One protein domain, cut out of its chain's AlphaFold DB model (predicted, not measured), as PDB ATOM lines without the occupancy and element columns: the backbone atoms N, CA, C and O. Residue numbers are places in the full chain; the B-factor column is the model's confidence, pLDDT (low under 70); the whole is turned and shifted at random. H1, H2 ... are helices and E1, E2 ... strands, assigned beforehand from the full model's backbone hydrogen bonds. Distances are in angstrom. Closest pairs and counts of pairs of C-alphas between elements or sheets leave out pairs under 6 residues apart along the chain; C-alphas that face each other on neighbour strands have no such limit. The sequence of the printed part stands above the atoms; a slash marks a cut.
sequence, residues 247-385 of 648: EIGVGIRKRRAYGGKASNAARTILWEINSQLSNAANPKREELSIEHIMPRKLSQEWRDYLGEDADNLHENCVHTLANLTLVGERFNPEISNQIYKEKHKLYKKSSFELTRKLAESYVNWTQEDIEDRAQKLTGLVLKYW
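What this domain is: This is residues 247 to 385 of the 648 residues of the protein "DUF262 domain-containing protein" of Rhodothermaceae bacterium (UniProt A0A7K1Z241). A short two-stranded ribbon, E1 and E2, sits near the middle of a helical shell: H2 packs over both strands, H7 packs on E2, and H5, H6 and H7 follow E2 round in a chain of contacts. The longest helix, H8, meets the last part of H2 with its own last part, residues 380 to 384, and packs on H1 with residues 371 to 378, while H3 and H4 meet at a corner at one end of the domain. The printed part has 139 residues, with eight named helices and two named strands in the order H1, H2, E1, H3, H4, E2, H5, H6, H7, H8; the sheet has the order E1 - E2 and is antiparallel, and the class is mostly helix. The whole is compact, with a radius of gyration of the C-alphas of 14.0 A, and rounded, spanning 41 by 35 by 29 A.

How they stand to each other: Begin at the sheet, where E1, residues 288 to 292, and E2, residues 324 to 328, are antiparallel neighbours at 140 degrees. Look at N 289 and O 327, 2.8 A apart, and N 325 and O 291, 3.0 A apart, both within hydrogen-bond range. Next find H2, residues 262 to 277: its closest C-alphas to E1 are those of Arg 267 and Ile 290, 6.4 A, and to E2 those of Leu 270 and Thr 325, 6.9 A. H7, residues 353 to 361, comes closest to E2 at the C-alphas of Thr 325 and Thr 355, 6.1 A. With its residues 270 to 277 alone H2 touches H7, about perpendicular at 79 degrees, closest at the C-alphas of Asn 274 and Leu 354, 4.9 A. H6, residues 340 to 347, forms a helical hairpin with H7: they touch and run opposite ways at a steep tilt of 42 degrees, with the C-alphas of His 344 and Ala 359 closest, 5.5 A. H5, residues 332 to 335, only just touches H6, with 3 pairs of C-alphas within 8 A, the closest being Ile 335 and Lys 343, 5.9 A. Farther out, H8, residues 367 to 384, touches H2 with residues 380 to 384 alone, at 73 degrees, only just about perpendicular; the closest C-alphas are those of Ile 273 and Leu 380, 7.1 A. With residues 371 to 378 alone H8 touches H1, residues 247 to 254, opposite ways at a tilt of 36 degrees, only just steep; the closest C-alphas are those of Gly 249 and Thr 378, 5.5 A. H3, residues 300 to 306, and H4, residues 310 to 317, only just touch, with 3 pairs of C-alphas within 8 A, and only at the corner; the closest are Arg 303 and Ala 310, 5.5 A. Helix packing is mostly crossed, meaning that few of the touching helices are at a shallow tilt. Every O i to N i+4 pair is within hydrogen-bond range in H1, H2, H3, H4, H7 and H8; H6 has 3 of 4, and H5 is too short for such a pair.

Where its parts are: Find C-alpha 288 at (11.301, 4.339, -41.093); from there E1 runs 13.1 A to residue 292, and E2 covers 13.4 A. H1 begins at C-alpha 247, (-4.462, 20.103, -58.665). H2 is 22.7 A long, H7 12.1 A, and H8 25.7 A, ending at C-alpha 384, (11.359, 17.200, -57.353).

The domain as a whole: The two C-alphas farthest apart are those of Ala 281 and Glu 308, 42.8 A. The printed part has no cut, and no link is long. The mean pLDDT of the printed part is 91.7; look at residue 281 for the one value under 70.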
ATOM      1  N   GLU A 247      -3.972  21.462 -58.909       91.81
ATOM      2  CA  GLU A 247      -4.462  20.103 -58.665       91.81
ATOM      3  C   GLU A 247      -3.611  19.372 -57.615       91.81
ATOM      4  O   GLU A 247      -4.150  18.723 -56.713       91.81
ATOM      5  N   ILE A 248      -2.282  19.513 -57.686       95.62
ATOM      6  CA  ILE A 248      -1.356  18.947 -56.695       95.62
ATOM      7  C   ILE A 248      -1.579  19.585 -55.322       95.62
ATOM      8  O   ILE A 248      -1.672  18.858 -54.333       95.62
ATOM      9  N   GLY A 249      -1.705  20.913 -55.247       94.31
ATOM     10  CA  GLY A 249      -1.922  21.621 -53.986       94.31
ATOM     11  C   GLY A 249      -3.240  21.228 -53.316       94.31
ATOM     12  O   GLY A 249      -3.277  20.929 -52.122       94.31
ATOM     13  N   VAL A 250      -4.334  21.141 -54.084       93.62
ATOM     14  CA  VAL A 250      -5.619  20.608 -53.590       93.62
ATOM     15  C   VAL A 250      -5.463  19.166 -53.105       93.62
ATOM     16  O   VAL A 250      -5.978  18.805 -52.044       93.62
ATOM     17  N   GLY A 251      -4.725  18.353 -53.859       95.38
ATOM     18  CA  GLY A 251      -4.395  16.980 -53.518       95.38
ATOM     19  C   GLY A 251      -3.683  16.844 -52.173       95.38
ATOM     20  O   GLY A 251      -4.154  16.120 -51.301       95.38
ATOM     21  N   ILE A 252      -2.598  17.587 -51.957       96.62
ATOM     22  CA  ILE A 252      -1.821  17.563 -50.706       96.62
ATOM     23  C   ILE A 252      -2.688  17.936 -49.496       96.62
ATOM     24  O   ILE A 252      -2.554  17.312 -48.441       96.62
ATOM     25  N   ARG A 253      -3.610  18.891 -49.669       94.50
ATOM     26  CA  ARG A 253      -4.539  19.346 -48.623       94.50
ATOM     27  C   ARG A 253      -5.655  18.369 -48.288       94.50
ATOM     28  O   ARG A 253      -6.089  18.342 -47.148       94.50
ATOM     29  N   LYS A 254      -6.176  17.623 -49.267       93.31
ATOM     30  CA  LYS A 254      -7.452  16.886 -49.114       93.31
ATOM     31  C   LYS A 254      -7.339  15.382 -49.318       93.31
ATOM     32  O   LYS A 254      -8.246  14.628 -48.964       93.31
ATOM     33  N   ARG A 255      -6.271  14.904 -49.955       94.56
ATOM     34  CA  ARG A 255      -6.093  13.478 -50.224       94.56
ATOM     35  C   ARG A 255      -5.782  12.752 -48.924       94.56
ATOM     36  O   ARG A 255      -4.802  13.054 -48.254       94.56
ATOM     37  N   ARG A 256      -6.530  11.683 -48.659       96.00
ATOM     38  CA  ARG A 256      -6.139  10.667 -47.682       96.00
ATOM     39  C   ARG A 256      -4.858   9.958 -48.150       96.00
ATOM     40  O   ARG A 256      -4.900   9.112 -49.041       96.00
ATOM     41  N   ALA A 257      -3.733  10.315 -47.548       96.81
ATOM     42  CA  ALA A 257      -2.391   9.807 -47.811       96.81
ATOM     43  C   ALA A 257      -1.990   8.639 -46.886       96.81
ATOM     44  O   ALA A 257      -0.951   8.025 -47.094       96.81
ATOM     45  N   TYR A 258      -2.815   8.294 -45.893       95.88
ATOM     46  CA  TYR A 258      -2.539   7.201 -44.958       95.88
ATOM     47  C   TYR A 258      -3.640   6.130 -44.943       95.88
ATOM     48  O   TYR A 258      -4.834   6.438 -44.878       95.88
ATOM     49  N   GLY A 259      -3.218   4.863 -44.939       92.44
ATOM     50  CA  GLY A 259      -4.063   3.669 -44.863       92.44
ATOM     51  C   GLY A 259      -3.933   2.769 -46.097       92.44
ATOM     52  O   GLY A 259      -3.969   3.239 -47.235       92.44
ATOM     53  N   GLY A 260      -3.802   1.455 -45.881       88.94
ATOM     54  CA  GLY A 260      -3.644   0.475 -46.962       88.94
ATOM     55  C   GLY A 260      -2.492   0.832 -47.909       88.94
ATOM     56  O   GLY A 260      -1.429   1.263 -47.470       88.94
ATOM     57  N   LYS A 261      -2.722   0.719 -49.224       86.94
ATOM     58  CA  LYS A 261      -1.719   1.058 -50.252       86.94
ATOM     59  C   LYS A 261      -1.363   2.552 -50.310       86.94
ATOM     60  O   LYS A 261      -0.307   2.888 -50.835       86.94
ATOM     61  N   ALA A 262      -2.198   3.455 -49.781       91.50
ATOM     62  CA  ALA A 262      -1.899   4.891 -49.797       91.50
ATOM     63  C   ALA A 262      -0.657   5.224 -48.957       91.50
ATOM     64  O   ALA A 262       0.132   6.081 -49.355       91.50
ATOM     65  N   SER A 263      -0.440   4.485 -47.864       93.69
ATOM     66  CA  SER A 263       0.743   4.642 -47.018       93.69
ATOM     67  C   SER A 263       2.045   4.390 -47.783       93.69
ATOM     68  O   SER A 263       3.024   5.078 -47.527       93.69
ATOM     69  N   ASN A 264       2.068   3.466 -48.750       93.69
ATOM     70  CA  ASN A 264       3.274   3.166 -49.531       93.69
ATOM     71  C   ASN A 264       3.703   4.368 -50.380       93.69
ATOM     72  O   ASN A 264       4.845   4.818 -50.292       93.69
ATOM     73  N   ALA A 265       2.765   4.948 -51.128       95.31
ATOM     74  CA  ALA A 265       3.018   6.133 -51.938       95.31
ATOM     75  C   ALA A 265       3.390   7.353 -51.077       95.31
ATOM     76  O   ALA A 265       4.374   8.024 -51.375       95.31
ATOM     77  N   ALA A 266       2.675   7.607 -49.974       96.50
ATOM     78  CA  ALA A 266       3.010   8.706 -49.063       96.50
ATOM     79  C   ALA A 266       4.410   8.543 -48.456       96.50
ATOM     80  O   ALA A 266       5.200   9.483 -48.477       96.50
ATOM     81  N   ARG A 267       4.740   7.336 -47.978       95.12
ATOM     82  CA  ARG A 267       6.065   6.992 -47.446       95.12
ATOM     83  C   ARG A 267       7.153   7.273 -48.476       95.12
ATOM     84  O   ARG A 267       8.144   7.914 -48.151       95.12
ATOM     85  N   THR A 268       6.933   6.835 -49.713       95.12
ATOM     86  CA  THR A 268       7.875   6.996 -50.828       95.12
ATOM     87  C   THR A 268       8.078   8.465 -51.192       95.12
ATOM     88  O   THR A 268       9.213   8.904 -51.343       95.12
ATOM     89  N   ILE A 269       7.001   9.254 -51.268       96.94
ATOM     90  CA  ILE A 269       7.069  10.694 -51.559       96.94
ATOM     91  C   ILE A 269       7.805  11.443 -50.444       96.94
ATOM     92  O   ILE A 269       8.711  12.222 -50.728       96.94
ATOM     93  N   LEU A 270       7.442  11.208 -49.178       96.44
ATOM     94  CA  LEU A 270       8.089  11.859 -48.035       96.44
ATOM     95  C   LEU A 270       9.562  11.458 -47.928       96.44
ATOM     96  O   LEU A 270      10.403  12.294 -47.600       96.44
ATOM     97  N   TRP A 271       9.882  10.198 -48.229       94.50
ATOM     98  CA  TRP A 271      11.255   9.711 -48.266       94.50
ATOM     99  C   TRP A 271      12.064  10.408 -49.357       94.50
ATOM    100  O   TRP A 271      13.160  10.887 -49.081       94.50
ATOM    101  N   GLU A 272      11.516  10.513 -50.568       94.50
ATOM    102  CA  GLU A 272      12.191  11.186 -51.674       94.50
ATOM    103  C   GLU A 272      12.441  12.659 -51.330       94.50
ATOM    104  O   GLU A 272      13.578  13.119 -51.403       94.50
ATOM    105  N   ILE A 273      11.425  13.366 -50.816       95.56
ATOM    106  CA  ILE A 273      11.568  14.747 -50.331       95.56
ATOM    107  C   ILE A 273      12.673  14.845 -49.272       95.56
ATOM    108  O   ILE A 273      13.520  15.732 -49.353       95.56
ATOM    109  N   ASN A 274      12.683  13.944 -48.287       94.56
ATOM    110  CA  ASN A 274      13.721  13.909 -47.262       94.56
ATOM    111  C   ASN A 274      15.113  13.694 -47.871       94.56
ATOM    112  O   ASN A 274      16.056  14.387 -47.494       94.56
ATOM    113  N   SER A 275      15.235  12.768 -48.824       90.81
ATOM    114  CA  SER A 275      16.514  12.432 -49.445       90.81
ATOM    115  C   SER A 275      17.121  13.602 -50.215       90.81
ATOM    116  O   SER A 275      18.325  13.807 -50.138       90.81
ATOM    117  N   GLN A 276      16.277  14.414 -50.857       90.94
ATOM    118  CA  GLN A 276      16.677  15.610 -51.598       90.94
ATOM    119  C   GLN A 276      16.980  16.810 -50.685       90.94
ATOM    120  O   GLN A 276      17.649  17.756 -51.095       90.94
ATOM    121  N   LEU A 277      16.455  16.816 -49.452       89.62
ATOM    122  CA  LEU A 277      16.753  17.846 -48.451       89.62
ATOM    123  C   LEU A 277      18.035  17.544 -47.663       89.62
ATOM    124  O   LEU A 277      18.691  18.480 -47.209       89.62
ATOM    125  N   SER A 278      18.350  16.264 -47.453       84.44
ATOM    126  CA  SER A 278      19.479  15.828 -46.632       84.44
ATOM    127  C   SER A 278      20.806  15.931 -47.385       84.44
ATOM    128  O   SER A 278      20.978  15.331 -48.439       84.44
ATOM    129  N   ASN A 279      21.786  16.605 -46.781       71.00
ATOM    130  CA  ASN A 279      23.185  16.582 -47.233       71.00
ATOM    131  C   ASN A 279      23.987  15.406 -46.635       71.00
ATOM    132  O   ASN A 279      25.166  15.242 -46.936       71.00
ATOM    133  N   ALA A 280      23.369  14.611 -45.754       70.50
ATOM    134  CA  ALA A 280      23.984  13.483 -45.059       70.50
ATOM    135  C   ALA A 280      23.376  12.147 -45.508       70.50
ATOM    136  O   ALA A 280      22.274  12.103 -46.065       70.50
ATOM    137  N   ALA A 281      24.077  11.045 -45.215       69.62
ATOM    138  CA  ALA A 281      23.564   9.699 -45.444       69.62
ATOM    139  C   ALA A 281      22.219   9.515 -44.721       69.62
ATOM    140  O   ALA A 281      22.123   9.694 -43.506       69.62
ATOM    141  N   ASN A 282      21.175   9.185 -45.482       72.00
ATOM    142  CA  ASN A 282      19.858   8.955 -44.909       72.00
ATOM    143  C   ASN A 282      19.833   7.636 -44.111       72.00
ATOM    144  O   ASN A 282      20.544   6.695 -44.476       72.00
ATOM    145  N   PRO A 283      18.990   7.534 -43.064       73.88
ATOM    146  CA  PRO A 283      18.700   6.261 -42.402       73.88
ATOM    147  C   PRO A 283      18.216   5.210 -43.404       73.88
ATOM    148  O   PRO A 283      17.674   5.566 -44.442       73.88
ATOM    149  N   LYS A 284      18.350   3.917 -43.111       76.00
ATOM    150  CA  LYS A 284      17.860   2.871 -44.022       76.00
ATOM    151  C   LYS A 284      16.350   3.001 -44.277       76.00
ATOM    152  O   LYS A 284      15.591   3.309 -43.356       76.00
ATOM    153  N   ARG A 285      15.906   2.752 -45.521       75.69
ATOM    154  CA  ARG A 285      14.486   2.867 -45.930       75.69
ATOM    155  C   ARG A 285      13.574   1.925 -45.142       75.69
ATOM    156  O   ARG A 285      12.377   2.182 -45.038       75.69
ATOM    157  N   GLU A 286      14.135   0.841 -44.624       73.00
ATOM    158  CA  GLU A 286      13.452  -0.206 -43.871       73.00
ATOM    159  C   GLU A 286      13.245   0.165 -42.393       73.00
ATOM    160  O   GLU A 286      12.448  -0.472 -41.722       73.00
ATOM    161  N   GLU A 287      13.929   1.193 -41.882       75.12
ATOM    162  CA  GLU A 287      13.899   1.581 -40.460       75.12
ATOM    163  C   GLU A 287      12.991   2.791 -40.188       75.12
ATOM    164  O   GLU A 287      13.070   3.430 -39.132       75.12
ATOM    165  N   LEU A 288      12.134   3.144 -41.148       86.94
ATOM    166  CA  LEU A 288      11.301   4.339 -41.093       86.94
ATOM    167  C   LEU A 288       9.817   3.999 -40.962       86.94
ATOM    168  O   LEU A 288       9.315   3.031 -41.526       86.94
ATOM    169  N   SER A 289       9.093   4.880 -40.284       89.19
ATOM    170  CA  SER A 289       7.643   4.825 -40.142       89.19
ATOM    171  C   SER A 289       7.017   6.174 -40.490       89.19
ATOM    172  O   SER A 289       7.649   7.227 -40.354       89.19
ATOM    173  N   ILE A 290       5.770   6.136 -40.968       93.25
ATOM    174  CA  ILE A 290       4.963   7.348 -41.119       93.25
ATOM    175  C   ILE A 290       4.444   7.742 -39.741       93.25
ATOM    176  O   ILE A 290       3.740   6.964 -39.094       93.25
ATOM    177  N   GLU A 291       4.731   8.976 -39.355       95.00
ATOM    178  CA  GLU A 291       4.217   9.602 -38.147       95.00
ATOM    179  C   GLU A 291       3.110  10.605 -38.477       95.00
ATOM    180  O   GLU A 291       3.194  11.336 -39.467       95.00
ATOM    181  N   HIS A 292       2.080  10.633 -37.630       95.88
ATOM    182  CA  HIS A 292       1.011  11.628 -37.683       95.88
ATOM    183  C   HIS A 292       1.316  12.749 -36.694       95.88
ATOM    184  O   HIS A 292       1.339  12.509 -35.489       95.88
ATOM    185  N   ILE A 293       1.496  13.973 -37.181       96.12
ATOM    186  CA  ILE A 293       1.852  15.110 -36.324       96.12
ATOM    187  C   ILE A 293       0.711  15.375 -35.334       96.12
ATOM    188  O   ILE A 293       0.882  15.195 -34.127       96.12
ATOM    189  N   MET A 294      -0.484  15.659 -35.858       95.94
ATOM    190  CA  MET A 294      -1.743  15.526 -35.126       95.94
ATOM    191  C   MET A 294      -2.180  14.052 -35.134       95.94
ATOM    192  O   MET A 294      -2.314  13.474 -36.217       95.94
ATOM    193  N   PRO A 295      -2.413  13.418 -33.970       95.06
ATOM    194  CA  PRO A 295      -2.585  11.974 -33.864       95.06
ATOM    195  C   PRO A 295      -3.872  11.462 -34.514       95.06
ATOM    196  O   PRO A 295      -4.863  12.168 -34.670       95.06
ATOM    197  N   ARG A 296      -3.896  10.157 -34.815       93.81
ATOM    198  CA  ARG A 296      -5.069   9.480 -35.401       93.81
ATOM    199  C   ARG A 296      -6.319   9.545 -34.522       93.81
ATOM    200  O   ARG A 296      -7.421   9.482 -35.052       93.81
ATOM    201  N   LYS A 297      -6.151   9.634 -33.203       92.94
ATOM    202  CA  LYS A 297      -7.233   9.812 -32.231       92.94
ATOM    203  C   LYS A 297      -6.891  11.008 -31.350       92.94
ATOM    204  O   LYS A 297      -5.856  10.982 -30.689       92.94
ATOM    205  N   LEU A 298      -7.760  12.017 -31.324       93.69
ATOM    206  CA  LEU A 298      -7.586  13.172 -30.446       93.69
ATOM    207  C   LEU A 298      -7.811  12.788 -28.976       93.69
ATOM    208  O   LEU A 298      -8.859  12.232 -28.618       93.69
ATOM    209  N   SER A 299      -6.837  13.111 -28.125       93.19
ATOM    210  CA  SER A 299      -7.014  13.176 -26.670       93.19
ATOM    211  C   SER A 299      -7.770  14.453 -26.281       93.19
ATOM    212  O   SER A 299      -7.965  15.337 -27.116       93.19
ATOM    213  N   GLN A 300      -8.194  14.566 -25.018       93.94
ATOM    214  CA  GLN A 300      -8.779  15.816 -24.523       93.94
ATOM    215  C   GLN A 300      -7.770  16.970 -24.599       93.94
ATOM    216  O   GLN A 300      -8.102  18.026 -25.109       93.94
ATOM    217  N   GLU A 301      -6.511  16.719 -24.232       94.69
ATOM    218  CA  GLU A 301      -5.424  17.704 -24.324       94.69
ATOM    219  C   GLU A 301      -5.236  18.253 -25.750       94.69
ATOM    220  O   GLU A 301      -5.026  19.448 -25.933       94.69
ATOM    221  N   TRP A 302      -5.358  17.405 -26.779       95.38
ATOM    222  CA  TRP A 302      -5.319  17.860 -28.171       95.38
ATOM    223  C   TRP A 302      -6.551  18.680 -28.570       95.38
ATOM    224  O   TRP A 302      -6.405  19.623 -29.344       95.38
ATOM    225  N   ARG A 303      -7.747  18.346 -28.064       95.25
ATOM    226  CA  ARG A 303      -8.953  19.160 -28.301       95.25
ATOM    227  C   ARG A 303      -8.814  20.536 -27.665       95.25
ATOM    228  O   ARG A 303      -9.036  21.531 -28.340       95.25
ATOM    229  N   ASP A 304      -8.363  20.581 -26.416       94.50
ATOM    230  CA  ASP A 304      -8.147  21.833 -25.690       94.50
ATOM    231  C   ASP A 304      -7.080  22.701 -26.384       94.50
ATOM    232  O   ASP A 304      -7.206  23.921 -26.435       94.50
ATOM    233  N   TYR A 305      -6.051  22.072 -26.968       94.69
ATOM    234  CA  TYR A 305      -5.002  22.750 -27.735       94.69
ATOM    235  C   TYR A 305      -5.484  23.334 -29.070       94.69
ATOM    236  O   TYR A 305      -5.059  24.426 -29.442       94.69
ATOM    237  N   LEU A 306      -6.334  22.608 -29.803       93.69
ATOM    238  CA  LEU A 306      -6.834  23.020 -31.120       93.69
ATOM    239  C   LEU A 306      -8.062  23.946 -31.037       93.69
ATOM    240  O   LEU A 306      -8.340  24.666 -31.994       93.69
ATOM    241  N   GLY A 307      -8.775  23.953 -29.908       93.25
ATOM    242  CA  GLY A 307      -9.939  24.806 -29.671       93.25
ATOM    243  C   GLY A 307     -11.261  24.217 -30.176       93.25
ATOM    244  O   GLY A 307     -11.402  23.010 -30.359       93.25
ATOM    245  N   GLU A 308     -12.259  25.082 -30.375       88.75
ATOM    246  CA  GLU A 308     -13.656  24.670 -30.608       88.75
ATOM    247  C   GLU A 308     -13.875  23.852 -31.898       88.75
ATOM    248  O   GLU A 308     -14.742  22.983 -31.913       88.75
ATOM    249  N   ASP A 309     -13.076  24.062 -32.953       91.50
ATOM    250  CA  ASP A 309     -13.219  23.372 -34.255       91.50
ATOM    251  C   ASP A 309     -12.277  22.153 -34.411       91.50
ATOM    252  O   ASP A 309     -12.040  21.656 -35.515       91.50
ATOM    253  N   ALA A 310     -11.721  21.650 -33.301       94.50
ATOM    254  CA  ALA A 310     -10.706  20.592 -33.294       94.50
ATOM    255  C   ALA A 310     -11.124  19.315 -34.043       94.50
ATOM    256  O   ALA A 310     -10.330  18.761 -34.807       94.50
ATOM    257  N   ASP A 311     -12.349  18.829 -33.826       94.38
ATOM    258  CA  ASP A 311     -12.815  17.573 -34.427       94.38
ATOM    259  C   ASP A 311     -13.043  17.716 -35.951       94.38
ATOM    260  O   ASP A 311     -12.729  16.796 -36.705       94.38
ATOM    261  N   ASN A 312     -13.492  18.882 -36.429       94.56
ATOM    262  CA  ASN A 312     -13.671  19.174 -37.858       94.56
ATOM    263  C   ASN A 312     -12.321  19.330 -38.579       94.56
ATOM    264  O   ASN A 312     -12.084  18.728 -39.632       94.56
ATOM    265  N   LEU A 313     -11.385  20.077 -37.981       94.88
ATOM    266  CA  LEU A 313     -10.007  20.148 -38.466       94.88
ATOM    267  C   LEU A 313      -9.383  18.747 -38.543       94.88
ATOM    268  O   LEU A 313      -8.742  18.391 -39.537       94.88
ATOM    269  N   HIS A 314      -9.595  17.927 -37.511       96.44
ATOM    270  CA  HIS A 314      -9.091  16.558 -37.459       96.44
ATOM    271  C   HIS A 314      -9.649  15.684 -38.573       96.44
ATOM    272  O   HIS A 314      -8.862  15.072 -39.297       96.44
ATOM    273  N   GLU A 315     -10.967  15.674 -38.762       94.94
ATOM    274  CA  GLU A 315     -11.625  14.898 -39.813       94.94
ATOM    275  C   GLU A 315     -11.061  15.228 -41.206       94.94
ATOM    276  O   GLU A 315     -10.791  14.326 -42.007       94.94
ATOM    277  N   ASN A 316     -10.797  16.510 -41.468       93.88
ATOM    278  CA  ASN A 316     -10.299  16.975 -42.758       93.88
ATOM    279  C   ASN A 316      -8.794  16.750 -42.965       93.88
ATOM    280  O   ASN A 316      -8.364  16.506 -44.097       93.88
ATOM    281  N   CYS A 317      -7.983  16.828 -41.905       95.75
ATOM    282  CA  CYS A 317      -6.525  16.917 -42.035       95.75
ATOM    283  C   CYS A 317      -5.752  15.703 -41.508       95.75
ATOM    284  O   CYS A 317      -4.601  15.515 -41.900       95.75
ATOM    285  N   VAL A 318      -6.337  14.842 -40.666       96.50
ATOM    286  CA  VAL A 318      -5.586  13.791 -39.946       96.50
ATOM    287  C   VAL A 318      -4.767  12.885 -40.866       96.50
ATOM    288  O   VAL A 318      -3.644  12.510 -40.534       96.50
ATOM    289  N   HIS A 319      -5.295  12.544 -42.039       97.19
ATOM    290  CA  HIS A 319      -4.646  11.630 -42.977       97.19
ATOM    291  C   HIS A 319      -4.067  12.323 -44.211       97.19
ATOM    292  O   HIS A 319      -3.743  11.631 -45.175       97.19
ATOM    293  N   THR A 320      -3.976  13.650 -44.233       97.75
ATOM    294  CA  THR A 320      -3.442  14.390 -45.384       97.75
ATOM    295  C   THR A 320      -1.925  14.378 -45.362       97.75
ATOM    296  O   THR A 320      -1.318  14.226 -44.306       97.75
ATOM    297  N   LEU A 321      -1.281  14.543 -46.521       97.69
ATOM    298  CA  LEU A 321       0.184  14.508 -46.589       97.69
ATOM    299  C   LEU A 321       0.826  15.609 -45.726       97.69
ATOM    300  O   LEU A 321       1.899  15.397 -45.168       97.69
ATOM    301  N   ALA A 322       0.146  16.752 -45.573       97.31
ATOM    302  CA  ALA A 322       0.583  17.842 -44.705       97.31
ATOM    303  C   ALA A 322       0.700  17.414 -43.231       97.31
ATOM    304  O   ALA A 322       1.663  17.794 -42.572       97.31
ATOM    305  N   ASN A 323      -0.197  16.559 -42.733       97.75
ATOM    306  CA  ASN A 323      -0.151  16.064 -41.354       97.75
ATOM    307  C   ASN A 323       0.791  14.856 -41.148       97.75
ATOM    308  O   ASN A 323       0.856  14.296 -40.052       97.75
ATOM    309  N   LEU A 324       1.519  14.431 -42.186       97.50
ATOM    310  CA  LEU A 324       2.417  13.279 -42.125       97.50
ATOM    311  C   LEU A 324       3.890  13.699 -42.179       97.50
ATOM    312  O   LEU A 324       4.286  14.659 -42.853       97.50
ATOM    313  N   THR A 325       4.726  12.940 -41.476       96.00
ATOM    314  CA  THR A 325       6.187  13.060 -41.541       96.00
ATOM    315  C   THR A 325       6.867  11.705 -41.328       96.00
ATOM    316  O   THR A 325       6.195  10.689 -41.148       96.00
ATOM    317  N   LEU A 326       8.201  11.669 -41.388       94.06
ATOM    318  CA  LEU A 326       8.996  10.456 -41.186       94.06
ATOM    319  C   LEU A 326       9.675  10.440 -39.816       94.06
ATOM    320  O   LEU A 326      10.322  11.411 -39.414       94.06
ATOM    321  N   VAL A 327       9.590   9.310 -39.124       91.12
ATOM    322  CA  VAL A 327      10.350   9.043 -37.895       91.12
ATOM    323  C   VAL A 327      10.912   7.627 -37.932       91.12
ATOM    324  O   VAL A 327      10.386   6.761 -38.632       91.12
ATOM    325  N   GLY A 328      11.981   7.374 -37.178       86.75
ATOM    326  CA  GLY A 328      12.522   6.021 -37.057       86.75
ATOM    327  C   GLY A 328      11.535   5.118 -36.321       86.75
ATOM    328  O   GLY A 328      10.904   5.570 -35.365       86.75
ATOM    329  N   GLU A 329      11.412   3.851 -36.724       77.38
ATOM    330  CA  GLU A 329      10.440   2.914 -36.130       77.38
ATOM    331  C   GLU A 329      10.541   2.832 -34.601       77.38
ATOM    332  O   GLU A 329       9.527   2.769 -33.913       77.38
ATOM    333  N   ARG A 330      11.761   2.912 -34.056       72.19
ATOM    334  CA  ARG A 330      12.017   2.856 -32.608       72.19
ATOM    335  C   ARG A 330      11.525   4.085 -31.839       72.19
ATOM    336  O   ARG A 330      11.221   3.962 -30.661       72.19
ATOM    337  N   PHE A 331      11.429   5.242 -32.492       71.50
ATOM    338  CA  PHE A 331      10.983   6.495 -31.868       71.50
ATOM    339  C   PHE A 331       9.471   6.706 -31.984       71.50
ATOM    340  O   PHE A 331       8.902   7.508 -31.248       71.50
ATOM    341  N   ASN A 332       8.801   5.987 -32.887       73.88
ATOM    342  CA  ASN A 332       7.364   6.139 -33.101       73.88
ATOM    343  C   ASN A 332       6.520   5.845 -31.834       73.88
ATOM    344  O   ASN A 332       5.632   6.640 -31.520       73.88
ATOM    345  N   PRO A 333       6.806   4.789 -31.036       74.00
ATOM    346  CA  PRO A 333       6.075   4.534 -29.794       74.00
ATOM    347  C   PRO A 333       6.250   5.633 -28.741       74.00
ATOM    348  O   PRO A 333       5.308   5.917 -28.008       74.00
ATOM    349  N   GLU A 334       7.433   6.252 -28.673       73.19
ATOM    350  CA  GLU A 334       7.707   7.341 -27.731       73.19
ATOM    351  C   GLU A 334       6.922   8.602 -28.108       73.19
ATOM    352  O   GLU A 334       6.358   9.245 -27.232       73.19
ATOM    353  N   ILE A 335       6.826   8.926 -29.401       78.56
ATOM    354  CA  ILE A 335       6.148  10.133 -29.900       78.56
ATOM    355  C   ILE A 335       4.616   9.981 -29.835       78.56
ATOM    356  O   ILE A 335       3.933  10.848 -29.287       78.56
ATOM    357  N   SER A 336       4.081   8.876 -30.366       78.62
ATOM    358  CA  SER A 336       2.675   8.445 -30.302       78.62
ATOM    359  C   SER A 336       1.636   9.592 -30.267       78.62
ATOM    360  O   SER A 336       1.580  10.432 -31.167       78.62
ATOM    361  N   ASN A 337       0.779   9.639 -29.242       82.06
ATOM    362  CA  ASN A 337      -0.301  10.621 -29.102       82.06
ATOM    363  C   ASN A 337       0.087  11.853 -28.266       82.06
ATOM    364  O   ASN A 337      -0.807  12.571 -27.815       82.06
ATOM    365  N   GLN A 338       1.380  12.099 -28.031       88.88
ATOM    366  CA  GLN A 338       1.814  13.270 -27.265       88.88
ATOM    367  C   GLN A 338       1.346  14.577 -27.922       88.88
ATOM    368  O   GLN A 338       1.160  14.644 -29.140       88.88
ATOM    369  N   ILE A 339       1.158  15.629 -27.125       93.50
ATOM    370  CA  ILE A 339       0.842  16.961 -27.647       93.50
ATOM    371  C   ILE A 339       2.016  17.518 -28.461       93.50
ATOM    372  O   ILE A 339       3.179  17.192 -28.195       93.50
ATOM    373  N   TYR A 340       1.738  18.376 -29.449       95.25
ATOM    374  CA  TYR A 340       2.762  18.853 -30.387       95.25
ATOM    375  C   TYR A 340       3.996  19.447 -29.699       95.25
ATOM    376  O   TYR A 340       5.114  19.216 -30.146       95.25
ATOM    377  N   LYS A 341       3.826  20.147 -28.572       93.81
ATOM    378  CA  LYS A 341       4.934  20.732 -27.802       93.81
ATOM    379  C   LYS A 341       6.004  19.704 -27.411       93.81
ATOM    380  O   LYS A 341       7.194  20.024 -27.447       93.81
ATOM    381  N   GLU A 342       5.601  18.487 -27.054       92.75
ATOM    382  CA  GLU A 342       6.528  17.405 -26.711       92.75
ATOM    383  C   GLU A 342       7.089  16.737 -27.972       92.75
ATOM    384  O   GLU A 342       8.308  16.569 -28.087       92.75
ATOM    385  N   LYS A 343       6.241  16.499 -28.985       94.44
ATOM    386  CA  LYS A 343       6.681  15.997 -30.300       94.44
ATOM    387  C   LYS A 343       7.746  16.890 -30.935       94.44
ATOM    388  O   LYS A 343       8.767  16.398 -31.401       94.44
ATOM    389  N   HIS A 344       7.566  18.207 -30.888       95.12
ATOM    390  CA  HIS A 344       8.477  19.210 -31.434       95.12
ATOM    391  C   HIS A 344       9.889  19.110 -30.827       95.12
ATOM    392  O   HIS A 344      10.878  19.227 -31.553       95.12
ATOM    393  N   LYS A 345      10.024  18.811 -29.523       92.62
ATOM    394  CA  LYS A 345      11.340  18.580 -28.889       92.62
ATOM    395  C   LYS A 345      12.043  17.348 -29.466       92.62
ATOM    396  O   LYS A 345      13.263  17.367 -29.634       92.62
ATOM    397  N   LEU A 346      11.284  16.292 -29.754       91.62
ATOM    398  CA  LEU A 346      11.792  15.048 -30.337       91.62
ATOM    399  C   LEU A 346      12.107  15.220 -31.829       91.62
ATOM    400  O   LEU A 346      13.168  14.803 -32.287       91.62
ATOM    401  N   TYR A 347      11.246  15.912 -32.577       94.44
ATOM    402  CA  TYR A 347      11.422  16.170 -34.006       94.44
ATOM    403  C   TYR A 347      12.696  16.963 -34.317       94.44
ATOM    404  O   TYR A 347      13.376  16.639 -35.289       94.44
ATOM    405  N   LYS A 348      13.099  17.906 -33.452       93.00
ATOM    406  CA  LYS A 348      14.396  18.609 -33.566       93.00
ATOM    407  C   LYS A 348      15.610  17.677 -33.543       93.00
ATOM    408  O   LYS A 348      16.655  18.025 -34.079       93.00
ATOM    409  N   LYS A 349      15.475  16.499 -32.930       90.50
ATOM    410  CA  LYS A 349      16.522  15.470 -32.832       90.50
ATOM    411  C   LYS A 349      16.335  14.336 -33.844       90.50
ATOM    412  O   LYS A 349      17.093  13.371 -33.810       90.50
ATOM    413  N   SER A 350      15.324  14.421 -34.713       89.38
ATOM    414  CA  SER A 350      15.046  13.387 -35.711       89.38
ATOM    415  C   SER A 350      16.249  13.191 -36.625       89.38
ATOM    416  O   SER A 350      16.926  14.157 -36.964       89.38
ATOM    417  N   SER A 351      16.492  11.958 -37.069       88.62
ATOM    418  CA  SER A 351      17.486  11.651 -38.103       88.62
ATOM    419  C   SER A 351      17.025  12.061 -39.508       88.62
ATOM    420  O   SER A 351      17.864  12.229 -40.392       88.62
ATOM    421  N   PHE A 352      15.727  12.317 -39.698       91.19
ATOM    422  CA  PHE A 352      15.139  12.763 -40.962       91.19
ATOM    423  C   PHE A 352      15.138  14.292 -41.063       91.19
ATOM    424  O   PHE A 352      14.491  14.978 -40.268       91.19
ATOM    425  N   GLU A 353      15.818  14.822 -42.080       92.94
ATOM    426  CA  GLU A 353      15.893  16.257 -42.378       92.94
ATOM    427  C   GLU A 353      14.504  16.871 -42.592       92.94
ATOM    428  O   GLU A 353      14.223  17.953 -42.082       92.94
ATOM    429  N   LEU A 354      13.594  16.154 -43.263       94.38
ATOM    430  CA  LEU A 354      12.207  16.599 -43.450       94.38
ATOM    431  C   LEU A 354      11.501  16.900 -42.114       94.38
ATOM    432  O   LEU A 354      10.756  17.874 -42.007       94.38
ATOM    433  N   THR A 355      11.739  16.068 -41.100       95.12
ATOM    434  CA  THR A 355      11.119  16.192 -39.774       95.12
ATOM    435  C   THR A 355      11.824  17.243 -38.915       95.12
ATOM    436  O   THR A 355      11.155  17.953 -38.167       95.12
ATOM    437  N   ARG A 356      13.144  17.419 -39.058       94.06
ATOM    438  CA  ARG A 356      13.865  18.528 -38.410       94.06
ATOM    439  C   ARG A 356      13.396  19.886 -38.929       94.06
ATOM    440  O   ARG A 356      12.970  20.716 -38.132       94.06
ATOM    441  N   LYS A 357      13.353  20.070 -40.256       95.25
ATOM    442  CA  LYS A 357      12.874  21.317 -40.884       95.25
ATOM    443  C   LYS A 357      11.427  21.648 -40.533       95.25
ATOM    444  O   LYS A 357      11.068  22.821 -40.447       95.25
ATOM    445  N   LEU A 358      10.594  20.624 -40.320       96.75
ATOM    446  CA  LEU A 358       9.242  20.793 -39.787       96.75
ATOM    447  C   LEU A 358       9.290  21.463 -38.410       96.75
ATOM    448  O   LEU A 358       8.679  22.508 -38.228       96.75
ATOM    449  N   ALA A 359      10.056  20.908 -37.472       96.31
ATOM    450  CA  ALA A 359      10.161  21.460 -36.124       96.31
ATOM    451  C   ALA A 359      10.856  22.832 -36.072       96.31
ATOM    452  O   ALA A 359      10.606  23.613 -35.163       96.31
ATOM    453  N   GLU A 360      11.735  23.141 -37.023       95.88
ATOM    454  CA  GLU A 360      12.324  24.479 -37.161       95.88
ATOM    455  C   GLU A 360      11.308  25.511 -37.663       95.88
ATOM    456  O   GLU A 360      11.334  26.658 -37.225       95.88
ATOM    457  N   SER A 361      10.414  25.101 -38.568       96.31
ATOM    458  CA  SER A 361       9.422  25.990 -39.179       96.31
ATOM    459  C   SER A 361       8.213  26.244 -38.280       96.31
ATOM    460  O   SER A 361       7.631  27.321 -38.355       96.31
ATOM    461  N   TYR A 362       7.830  25.264 -37.457       97.06
ATOM    462  CA  TYR A 362       6.568  25.281 -36.720       97.06
ATOM    463  C   TYR A 362       6.792  25.013 -35.235       97.06
ATOM    464  O   TYR A 362       7.074  23.885 -34.822       97.06
ATOM    465  N   VAL A 363       6.636  26.055 -34.416       95.31
ATOM    466  CA  VAL A 363       6.676  25.948 -32.944       95.31
ATOM    467  C   VAL A 363       5.336  25.454 -32.385       95.31
ATOM    468  O   VAL A 363       5.305  24.813 -31.335       95.31
ATOM    469  N   ASN A 364       4.250  25.704 -33.118       94.06
ATOM    470  CA  ASN A 364       2.895  25.235 -32.844       94.06
ATOM    471  C   ASN A 364       2.407  24.328 -33.985       94.06
ATOM    472  O   ASN A 364       3.125  24.114 -34.960       94.06
ATOM    473  N   TRP A 365       1.222  23.745 -33.816       96.38
ATOM    474  CA  TRP A 365       0.560  22.945 -34.836       96.38
ATOM    475  C   TRP A 365      -0.915  23.317 -34.934       96.38
ATOM    476  O   TRP A 365      -1.784  22.607 -34.425       96.38
ATOM    477  N   THR A 366      -1.176  24.469 -35.544       94.50
ATOM    478  CA  THR A 366      -2.525  24.987 -35.796       94.50
ATOM    479  C   THR A 366      -2.995  24.679 -37.220       94.50
ATOM    480  O   THR A 366      -2.265  24.112 -38.038       94.50
ATOM    481  N   GLN A 367      -4.231  25.063 -37.545       94.25
ATOM    482  CA  GLN A 367      -4.747  24.972 -38.910       94.25
ATOM    483  C   GLN A 367      -3.903  25.788 -39.903       94.25
ATOM    484  O   GLN A 367      -3.635  25.317 -41.008       94.25
ATOM    485  N   GLU A 368      -3.453  26.980 -39.509       95.19
ATOM    486  CA  GLU A 368      -2.591  27.834 -40.330       95.19
ATOM    487  C   GLU A 368      -1.237  27.165 -40.607       95.19
ATOM    488  O   GLU A 368      -0.761  27.200 -41.742       95.19
ATOM    489  N   ASP A 369      -0.653  26.494 -39.606       96.81
ATOM    490  CA  ASP A 369       0.605  25.751 -39.759       96.81
ATOM    491  C   ASP A 369       0.453  24.570 -40.737       96.81
ATOM    492  O   ASP A 369       1.329  24.318 -41.573       96.81
ATOM    493  N   ILE A 370      -0.681  23.857 -40.672       96.62
ATOM    494  CA  ILE A 370      -1.000  22.751 -41.588       96.62
ATOM    495  C   ILE A 370      -1.136  23.264 -43.030       96.62
ATOM    496  O   ILE A 370      -0.602  22.638 -43.952       96.62
ATOM    497  N   GLU A 371      -1.822  24.390 -43.234       95.94
ATOM    498  CA  GLU A 371      -2.017  24.990 -44.559       95.94
ATOM    499  C   GLU A 371      -0.699  25.523 -45.142       95.94
ATOM    500  O   GLU A 371      -0.361  25.217 -46.291       95.94
ATOM    501  N   ASP A 372       0.109  26.233 -44.347       97.69
ATOM    502  CA  ASP A 372       1.436  26.690 -44.771       97.69
ATOM    503  C   ASP A 372       2.343  25.502 -45.134       97.69
ATOM    504  O   ASP A 372       3.022  25.510 -46.170       97.69
ATOM    505  N   ARG A 373       2.307  24.418 -44.347       97.56
ATOM    506  CA  ARG A 373       3.052  23.201 -44.689       97.56
ATOM    507  C   ARG A 373       2.549  22.574 -45.980       97.56
ATOM    508  O   ARG A 373       3.373  22.123 -46.778       97.56
ATOM    509  N   ALA A 374       1.238  22.527 -46.209       97.00
ATOM    510  CA  ALA A 374       0.679  22.017 -47.457       97.00
ATOM    511  C   ALA A 374       1.205  22.809 -48.668       97.00
ATOM    512  O   ALA A 374       1.618  22.210 -49.669       97.00
ATOM    513  N   GLN A 375       1.288  24.137 -48.555       97.12
ATOM    514  CA  GLN A 375       1.858  24.996 -49.592       97.12
ATOM    515  C   GLN A 375       3.362  24.738 -49.798       97.12
ATOM    516  O   GLN A 375       3.811  24.559 -50.934       97.12
ATOM    517  N   LYS A 376       4.153  24.624 -48.721       97.25
ATOM    518  CA  LYS A 376       5.592  24.301 -48.813       97.25
ATOM    519  C   LYS A 376       5.845  22.923 -49.429       97.25
ATOM    520  O   LYS A 376       6.728  22.781 -50.276       97.25
ATOM    521  N   LEU A 377       5.061  21.912 -49.049       97.62
ATOM    522  CA  LEU A 377       5.129  20.577 -49.649       97.62
ATOM    523  C   LEU A 377       4.759  20.610 -51.135       97.62
ATOM    524  O   LEU A 377       5.405  19.924 -51.922       97.62
ATOM    525  N   THR A 378       3.784  21.433 -51.531       97.25
ATOM    526  CA  THR A 378       3.441  21.645 -52.947       97.25
ATOM    527  C   THR A 378       4.651  22.164 -53.723       97.25
ATOM    528  O   THR A 378       5.024  21.570 -54.734       97.25
ATOM    529  N   GLY A 379       5.342  23.184 -53.206       96.62
ATOM    530  CA  GLY A 379       6.569  23.705 -53.818       96.62
ATOM    531  C   GLY A 379       7.683  22.655 -53.946       96.62
ATOM    532  O   GLY A 379       8.310  22.540 -55.000       96.62
ATOM    533  N   LEU A 380       7.897  21.835 -52.911       97.12
ATOM    534  CA  LEU A 380       8.874  20.736 -52.955       97.12
ATOM    535  C   LEU A 380       8.493  19.666 -53.983       97.12
ATOM    536  O   LEU A 380       9.355  19.193 -54.722       97.12
ATOM    537  N   VAL A 381       7.208  19.313 -54.079       96.50
ATOM    538  CA  VAL A 381       6.726  18.359 -55.083       96.50
ATOM    539  C   VAL A 381       6.963  18.886 -56.497       96.50
ATOM    540  O   VAL A 381       7.450  18.147 -57.351       96.50
ATOM    541  N   LEU A 382       6.657  20.157 -56.755       94.50
ATOM    542  CA  LEU A 382       6.871  20.763 -58.072       94.50
ATOM    543  C   LEU A 382       8.351  20.830 -58.449       94.50
ATOM    544  O   LEU A 382       8.678  20.680 -59.625       94.50
ATOM    545  N   LYS A 383       9.231  21.003 -57.456       95.81
ATOM    546  CA  LYS A 383      10.684  20.984 -57.632       95.81
ATOM    547  C   LYS A 383      11.218  19.587 -57.960       95.81
ATOM    548  O   LYS A 383      12.054  19.464 -58.849       95.81
ATOM    549  N   TYR A 384      10.780  18.550 -57.241       95.38
ATOM    550  CA  TYR A 384      11.359  17.200 -57.353       95.38
ATOM    551  C   TYR A 384      10.691  16.315 -58.405       95.38
ATOM    552  O   TYR A 384      11.345  15.448 -58.981       95.38
ATOM    553  N   TRP A 385       9.429  16.582 -58.730       97.19
ATOM    554  CA  TRP A 385       8.728  15.974 -59.858       97.19
ATOM    555  C   TRP A 385       8.335  17.066 -60.850       97.19
ATOM    556  O   TRP A 385       7.144  17.368 -60.975       97.19
TER     557      TRP A 385